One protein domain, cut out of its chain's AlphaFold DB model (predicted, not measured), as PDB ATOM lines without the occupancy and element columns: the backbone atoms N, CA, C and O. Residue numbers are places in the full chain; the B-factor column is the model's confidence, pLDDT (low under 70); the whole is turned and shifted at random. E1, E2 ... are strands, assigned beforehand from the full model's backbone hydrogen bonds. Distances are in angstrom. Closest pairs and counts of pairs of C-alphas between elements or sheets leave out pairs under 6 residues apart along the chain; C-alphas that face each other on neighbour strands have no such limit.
ATOM      1  N   VAL A   3     -92.786 -38.242 -44.137       95.62
ATOM      2  CA  VAL A   3     -93.112 -36.820 -44.026       95.62
ATOM      3  C   VAL A   3     -93.775 -36.610 -42.673       95.62
ATOM      4  O   VAL A   3     -94.698 -37.349 -42.332       95.62
ATOM      5  N   ALA A   4     -93.303 -35.625 -41.915       97.00
ATOM      6  CA  ALA A   4     -93.890 -35.210 -40.646       97.00
ATOM      7  C   ALA A   4     -94.316 -33.741 -40.731       97.00
ATOM      8  O   ALA A   4     -93.646 -32.938 -41.384       97.00
ATOM      9  N   TRP A   5     -95.427 -33.400 -40.087       97.44
ATOM     10  CA  TRP A   5     -95.967 -32.046 -40.024       97.44
ATOM     11  C   TRP A   5     -96.603 -31.783 -38.662       97.44
ATOM     12  O   TRP A   5     -96.827 -32.699 -37.866       97.44
ATOM     13  N   THR A   6     -96.876 -30.511 -38.395       97.75
ATOM     14  CA  THR A   6     -97.541 -30.064 -37.175       97.75
ATOM     15  C   THR A   6     -98.946 -29.557 -37.484       97.75
ATOM     16  O   THR A   6     -99.189 -28.950 -38.529       97.75
ATOM     17  N   GLU A   7     -99.885 -29.801 -36.577       98.06
ATOM     18  CA  GLU A   7    -101.276 -29.351 -36.672       98.06
ATOM     19  C   GLU A   7    -101.613 -28.470 -35.465       98.06
ATOM     20  O   GLU A   7    -101.234 -28.767 -34.334       98.06
ATOM     21  N   GLY A   8    -102.310 -27.354 -35.688       97.12
ATOM     22  CA  GLY A   8    -102.734 -26.450 -34.608       97.12
ATOM     23  C   GLY A   8    -101.625 -25.601 -33.963       97.12
ATOM     24  O   GLY A   8    -101.938 -24.715 -33.165       97.12
ATOM     25  N   THR A   9    -100.359 -25.799 -34.342       97.56
ATOM     26  CA  THR A   9     -99.218 -24.969 -33.917       97.56
ATOM     27  C   THR A   9     -99.332 -23.524 -34.400       97.56
ATOM     28  O   THR A   9     -99.880 -23.254 -35.470       97.56
ATOM     29  N   GLY A  10     -98.762 -22.582 -33.648       95.81
ATOM     30  CA  GLY A  10     -98.746 -21.165 -34.007       95.81
ATOM     31  C   GLY A  10     -97.812 -20.331 -33.133       95.81
ATOM     32  O   GLY A  10     -97.003 -20.863 -32.372       95.81
ATOM     33  N   TRP A  11     -97.920 -19.002 -33.221       95.88
ATOM     34  CA  TRP A  11     -97.133 -18.111 -32.365       95.88
ATOM     35  C   TRP A  11     -97.433 -18.374 -30.888       95.88
ATOM     36  O   TRP A  11     -98.587 -18.280 -30.469       95.88
ATOM     37  N   ASN A  12     -96.391 -18.692 -30.114       97.12
ATOM     38  CA  ASN A  12     -96.505 -19.054 -28.699       97.12
ATOM     39  C   ASN A  12     -97.551 -20.165 -28.443       97.12
ATOM     40  O   ASN A  12     -98.299 -20.117 -27.467       97.12
ATOM     41  N   ARG A  13     -97.649 -21.139 -29.360       97.38
ATOM     42  CA  ARG A  13     -98.612 -22.240 -29.278       97.38
ATOM     43  C   ARG A  13     -98.030 -23.532 -29.854       97.38
ATOM     44  O   ARG A  13     -97.723 -23.585 -31.046       97.38
ATOM     45  N   GLY A  14     -97.926 -24.558 -29.011       97.62
ATOM     46  CA  GLY A  14     -97.667 -25.943 -29.413       97.62
ATOM     47  C   GLY A  14     -98.830 -26.573 -30.189       97.62
ATOM     48  O   GLY A  14     -99.764 -25.888 -30.604       97.62
ATOM     49  N   GLY A  15     -98.794 -27.881 -30.409       97.94
ATOM     50  CA  GLY A  15     -99.837 -28.555 -31.177       97.94
ATOM     51  C   GLY A  15     -99.618 -30.048 -31.327       97.94
ATOM     52  O   GLY A  15     -98.876 -30.672 -30.572       97.94
ATOM     53  N   ASP A  16    -100.281 -30.617 -32.320       98.25
ATOM     54  CA  ASP A  16    -100.237 -32.048 -32.573       98.25
ATOM     55  C   ASP A  16     -99.140 -32.355 -33.596       98.25
ATOM     56  O   ASP A  16     -98.924 -31.602 -34.550       98.25
ATOM     57  N   LEU A  17     -98.446 -33.471 -33.397       98.00
ATOM     58  CA  LEU A  17     -97.506 -34.016 -34.369       98.00
ATOM     59  C   LEU A  17     -98.233 -35.062 -35.214       98.00
ATOM     60  O   LEU A  17     -98.892 -35.947 -34.669       98.00
ATOM     61  N   ALA A  18     -98.052 -35.022 -36.529       98.12
ATOM     62  CA  ALA A  18     -98.552 -36.041 -37.441       98.12
ATOM     63  C   ALA A  18     -97.472 -36.458 -38.445       98.12
ATOM     64  O   ALA A  18     -96.564 -35.689 -38.770       98.12
ATOM     65  N   TRP A  19     -97.543 -37.702 -38.918       97.25
ATOM     66  CA  TRP A  19     -96.623 -38.211 -39.930       97.25
ATOM     67  C   TRP A  19     -97.249 -39.287 -40.815       97.25
ATOM     68  O   TRP A  19     -98.189 -39.988 -40.432       97.25
ATOM     69  N   GLN A  20     -96.659 -39.455 -41.997       97.31
ATOM     70  CA  GLN A  20     -97.003 -40.488 -42.966       97.31
ATOM     71  C   GLN A  20     -95.732 -41.109 -43.552       97.31
ATOM     72  O   GLN A  20     -94.803 -40.416 -43.971       97.31
ATOM     73  N   VAL A  21     -95.725 -42.436 -43.615       95.81
ATOM     74  CA  VAL A  21     -94.717 -43.255 -44.283       95.81
ATOM     75  C   VAL A  21     -95.254 -43.677 -45.642       95.81
ATOM     76  O   VAL A  21     -96.360 -44.215 -45.743       95.81
ATOM     77  N   TYR A  22     -94.442 -43.462 -46.667       95.31
ATOM     78  CA  TYR A  22     -94.710 -43.847 -48.045       95.31
ATOM     79  C   TYR A  22     -93.723 -44.914 -48.517       95.31
ATOM     80  O   TYR A  22     -92.524 -44.847 -48.200       95.31
ATOM     81  N   GLY A  23     -94.236 -45.866 -49.292       93.69
ATOM     82  CA  GLY A  23     -93.460 -46.844 -50.042       93.69
ATOM     83  C   GLY A  23     -92.666 -46.195 -51.172       93.69
ATOM     84  O   GLY A  23     -92.783 -44.998 -51.439       93.69
ATOM     85  N   ILE A  24     -91.816 -46.987 -51.824       92.69
ATOM     86  CA  ILE A  24     -90.996 -46.511 -52.949       92.69
ATOM     87  C   ILE A  24     -91.845 -46.136 -54.174       92.69
ATOM     88  O   ILE A  24     -91.454 -45.290 -54.968       92.69
ATOM     89  N   ASP A  25     -93.024 -46.737 -54.285       96.06
ATOM     90  CA  ASP A  25     -94.059 -46.479 -55.285       96.06
ATOM     91  C   ASP A  25     -94.943 -45.266 -54.945       96.06
ATOM     92  O   ASP A  25     -95.851 -44.928 -55.700       96.06
ATOM     93  N   GLY A  26     -94.701 -44.613 -53.803       94.19
ATOM     94  CA  GLY A  26     -95.537 -43.530 -53.295       94.19
ATOM     95  C   GLY A  26     -96.812 -44.000 -52.589       94.19
ATOM     96  O   GLY A  26     -97.598 -43.154 -52.165       94.19
ATOM     97  N   ALA A  27     -97.027 -45.308 -52.403       97.06
ATOM     98  CA  ALA A  27     -98.183 -45.810 -51.668       97.06
ATOM     99  C   ALA A  27     -98.094 -45.435 -50.181       97.06
ATOM    100  O   ALA A  27     -97.042 -45.557 -49.551       97.06
ATOM    101  N   ALA A  28     -99.207 -44.991 -49.596       97.31
ATOM    102  CA  ALA A  28     -99.295 -44.740 -48.163       97.31
ATOM    103  C   ALA A  28     -99.238 -46.075 -47.401       97.31
ATOM    104  O   ALA A  28    -100.110 -46.923 -47.565       97.31
ATOM    105  N   LEU A  29     -98.212 -46.260 -46.567       95.94
ATOM    106  CA  LEU A  29     -97.998 -47.511 -45.830       95.94
ATOM    107  C   LEU A  29     -98.472 -47.427 -44.380       95.94
ATOM    108  O   LEU A  29     -99.145 -48.326 -43.888       95.94
ATOM    109  N   LYS A  30     -98.085 -46.361 -43.671       95.06
ATOM    110  CA  LYS A  30     -98.382 -46.197 -42.243       95.06
ATOM    111  C   LYS A  30     -98.423 -44.726 -41.867       95.06
ATOM    112  O   LYS A  30     -97.507 -43.988 -42.213       95.06
ATOM    113  N   SER A  31     -99.431 -44.328 -41.109       96.50
ATOM    114  CA  SER A  31     -99.521 -43.003 -40.503       96.50
ATOM    115  C   SER A  31     -99.402 -43.078 -38.986       96.50
ATOM    116  O   SER A  31     -99.462 -44.156 -38.383       96.50
ATOM    117  N   GLY A  32     -99.229 -41.919 -38.367       96.00
ATOM    118  CA  GLY A  32     -99.387 -41.768 -36.933       96.00
ATOM    119  C   GLY A  32     -99.618 -40.320 -36.544       96.00
ATOM    120  O   GLY A  32     -99.446 -39.399 -37.345       96.00
ATOM    121  N   ARG A  33    -100.065 -40.150 -35.302       97.38
ATOM    122  CA  ARG A  33    -100.392 -38.857 -34.717       97.38
ATOM    123  C   ARG A  33    -100.120 -38.888 -33.223       97.38
ATOM    124  O   ARG A  33    -100.427 -39.882 -32.567       97.38
ATOM    125  N   LEU A  34     -99.596 -37.790 -32.698       97.38
ATOM    126  CA  LEU A  34     -99.398 -37.557 -31.277       97.38
ATOM    127  C   LEU A  34    -100.074 -36.238 -30.896       97.38
ATOM    128  O   LEU A  34     -99.640 -35.161 -31.308       97.38
ATOM    129  N   ALA A  35    -101.162 -36.344 -30.133       97.69
ATOM    130  CA  ALA A  35    -101.877 -35.187 -29.610       97.69
ATOM    131  C   ALA A  35    -101.032 -34.471 -28.549       97.69
ATOM    132  O   ALA A  35    -100.418 -35.136 -27.715       97.69
ATOM    133  N   ALA A  36    -101.004 -33.139 -28.595       96.38
ATOM    134  CA  ALA A  36    -100.134 -32.281 -27.797       96.38
ATOM    135  C   ALA A  36     -98.654 -32.711 -27.836       96.38
ATOM    136  O   ALA A  36     -97.927 -32.546 -26.861       96.38
ATOM    137  N   GLY A  37     -98.221 -33.292 -28.961       96.06
ATOM    138  CA  GLY A  37     -96.851 -33.763 -29.134       96.06
ATOM    139  C   GLY A  37     -95.849 -32.627 -29.305       96.06
ATOM    140  O   GLY A  37     -94.715 -32.767 -28.893       96.06
ATOM    141  N   VAL A  38     -96.243 -31.495 -29.886       97.44
ATOM    142  CA  VAL A  38     -95.325 -30.393 -30.199       97.44
ATOM    143  C   VAL A  38     -95.421 -29.317 -29.131       97.44
ATOM    144  O   VAL A  38     -96.491 -28.749 -28.895       97.44
ATOM    145  N   GLU A  39     -94.290 -28.990 -28.525       97.25
ATOM    146  CA  GLU A  39     -94.186 -27.937 -27.521       97.25
ATOM    147  C   GLU A  39     -94.233 -26.536 -28.156       97.25
ATOM    148  O   GLU A  39     -94.017 -26.334 -29.356       97.25
ATOM    149  N   THR A  40     -94.530 -25.524 -27.343       97.44
ATOM    150  CA  THR A  40     -94.527 -24.132 -27.800       97.44
ATOM    151  C   THR A  40     -93.132 -23.710 -28.268       97.44
ATOM    152  O   THR A  40     -92.154 -23.899 -27.554       97.44
ATOM    153  N   TRP A  41     -93.068 -23.089 -29.452       95.12
ATOM    154  CA  TRP A  41     -91.822 -22.691 -30.127       95.12
ATOM    155  C   TRP A  41     -90.910 -23.853 -30.556       95.12
ATOM    156  O   TRP A  41     -89.765 -23.618 -30.947       95.12
ATOM    157  N   SER A  42     -91.441 -25.076 -30.579       95.06
ATOM    158  CA  SER A  42     -90.771 -26.257 -31.126       95.06
ATOM    159  C   SER A  42     -91.261 -26.584 -32.543       95.06
ATOM    160  O   SER A  42     -92.114 -25.892 -33.111       95.06
ATOM    161  N   ARG A  43     -90.652 -27.594 -33.172       93.19
ATOM    162  CA  ARG A  43     -90.935 -27.991 -34.557       93.19
ATOM    163  C   ARG A  43     -90.745 -29.492 -34.735       93.19
ATOM    164  O   ARG A  43     -89.858 -30.073 -34.120       93.19
ATOM    165  N   ALA A  44     -91.488 -30.078 -35.669       95.69
ATOM    166  CA  ALA A  44     -91.257 -31.455 -36.081       95.69
ATOM    167  C   ALA A  44     -89.979 -31.582 -36.930       95.69
ATOM    168  O   ALA A  44     -89.705 -30.740 -37.790       95.69
ATOM    169  N   ALA A  45     -89.230 -32.666 -36.737       95.00
ATOM    170  CA  ALA A  45     -88.125 -33.056 -37.606       95.00
ATOM    171  C   ALA A  45     -88.073 -34.575 -37.776       95.00
ATOM    172  O   ALA A  45     -88.442 -35.330 -36.883       95.00
ATOM    173  N   VAL A  46     -87.580 -35.030 -38.925       94.56
ATOM    174  CA  VAL A  46     -87.309 -36.447 -39.176       94.56
ATOM    175  C   VAL A  46     -85.807 -36.633 -39.301       94.56
ATOM    176  O   VAL A  46     -85.161 -35.926 -40.075       94.56
ATOM    177  N   VAL A  47     -85.267 -37.624 -38.596       93.00
ATOM    178  CA  VAL A  47     -83.882 -38.074 -38.762       93.00
ATOM    179  C   VAL A  47     -83.837 -39.562 -39.092       93.00
ATOM    180  O   VAL A  47     -84.661 -40.344 -38.618       93.00
ATOM    181  N   THR A  48     -82.878 -39.971 -39.919       89.94
ATOM    182  CA  THR A  48     -82.629 -41.389 -40.204       89.94
ATOM    183  C   THR A  48     -81.981 -42.059 -38.999       89.94
ATOM    184  O   THR A  48     -81.023 -41.517 -38.447       89.94
ATOM    185  N   HIS A  49     -82.456 -43.245 -38.623       84.56
ATOM    186  CA  HIS A  49     -81.860 -44.054 -37.564       84.56
ATOM    187  C   HIS A  49     -81.346 -45.381 -38.146       84.56
ATOM    188  O   HIS A  49     -82.119 -46.057 -38.830       84.56
ATOM    189  N   PRO A  50     -80.085 -45.779 -37.885       77.31
ATOM    190  CA  PRO A  50     -79.452 -46.917 -38.559       77.31
ATOM    191  C   PRO A  50     -80.193 -48.249 -38.395       77.31
ATOM    192  O   PRO A  50     -80.193 -49.060 -39.313       77.31
ATOM    193  N   GLU A  51     -80.842 -48.468 -37.248       76.25
ATOM    194  CA  GLU A  51     -81.458 -49.763 -36.913       76.25
ATOM    195  C   GLU A  51     -82.982 -49.799 -37.080       76.25
ATOM    196  O   GLU A  51     -83.566 -50.860 -37.276       76.25
ATOM    197  N   SER A  52     -83.646 -48.644 -37.004       68.19
ATOM    198  CA  SER A  52     -85.115 -48.546 -36.943       68.19
ATOM    199  C   SER A  52     -85.714 -47.735 -38.096       68.19
ATOM    200  O   SER A  52     -86.913 -47.459 -38.119       68.19
ATOM    201  N   GLY A  53     -84.888 -47.362 -39.076       85.62
ATOM    202  CA  GLY A  53     -85.279 -46.575 -40.238       85.62
ATOM    203  C   GLY A  53     -85.259 -45.079 -39.946       85.62
ATOM    204  O   GLY A  53     -84.407 -44.360 -40.465       85.62
ATOM    205  N   PHE A  54     -86.179 -44.588 -39.114       89.44
ATOM    206  CA  PHE A  54     -86.279 -43.159 -38.808       89.44
ATOM    207  C   PHE A  54     -86.813 -42.877 -37.400       89.44
ATOM    208  O   PHE A  54     -87.499 -43.700 -36.797       89.44
ATOM    209  N   LEU A  55     -86.523 -41.672 -36.912       92.19
ATOM    210  CA  LEU A  55     -87.082 -41.078 -35.701       92.19
ATOM    211  C   LEU A  55     -87.785 -39.769 -36.065       92.19
ATOM    212  O   LEU A  55     -87.294 -39.010 -36.905       92.19
ATOM    213  N   VAL A  56     -88.921 -39.507 -35.419       92.56
ATOM    214  CA  VAL A  56     -89.616 -38.216 -35.491       92.56
ATOM    215  C   VAL A  56     -89.369 -37.477 -34.178       92.56
ATOM    216  O   VAL A  56     -89.683 -38.001 -33.114       92.56
ATOM    217  N   LEU A  57     -88.772 -36.292 -34.269       90.81
ATOM    218  CA  LEU A  57     -88.498 -35.372 -33.165       90.81
ATOM    219  C   LEU A  57     -89.551 -34.258 -33.167       90.81
ATOM    220  O   LEU A  57     -90.028 -33.892 -34.247       90.81
ATOM    221  N   HIS A  58     -89.903 -33.723 -31.998       87.88
ATOM    222  CA  HIS A  58     -90.930 -32.692 -31.828       87.88
ATOM    223  C   HIS A  58     -90.643 -31.765 -30.649       87.88
ATOM    224  O   HIS A  58     -89.969 -32.229 -29.705       87.88
TER     225      HIS A  58
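This is residues 3 to 58 of the 58 residues of an uncharacterized protein of marine metagenome (UniProt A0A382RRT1). A long, twisted sheet of three strands, E1 E2 E3, has a small hairpin, E4 and E5, folded back loosely over it near E1. E1 E2 E3 are a meander, each strand the antiparallel neighbour of the one before. The printed part has 56 residues, with five named strands and no named helix: all strand. It is elongated, 37 by 23 by 14 A, and only just loose, close to compact, with a radius of gyration of the C-alphas of 12.3 A.

E1, residues 3 to 7, forms a hairpin with E2, residues 15 to 22; N 5 and O 18, 2.9 A apart, are within hydrogen-bond range. E2 forms another with E3, residues 28 to 38, at 165 degrees; N 19 and O 32 are 3.0 A apart. E4, residues 45 to 49, pairs antiparallel with E5, residues 53 to 57, N 47 and O 55 3.0 A apart. The closest C-alphas of E1 and E4, Ala 4 and Val 46, are 6.9 A apart.

E1 begins at C-alpha 3 (-93.112, -36.820, -44.026). E2 and E3 each measure 23.3 A; E3 bends by 86 degrees at residue 35. E5 ends at C-alpha 57 (-88.498, -35.372, -33.165).

The farthest C-alphas, Asn 12 and Asp 25, are 38.3 A apart. The printed part has no cut and no long link. Residue 52 is under pLDDT 70.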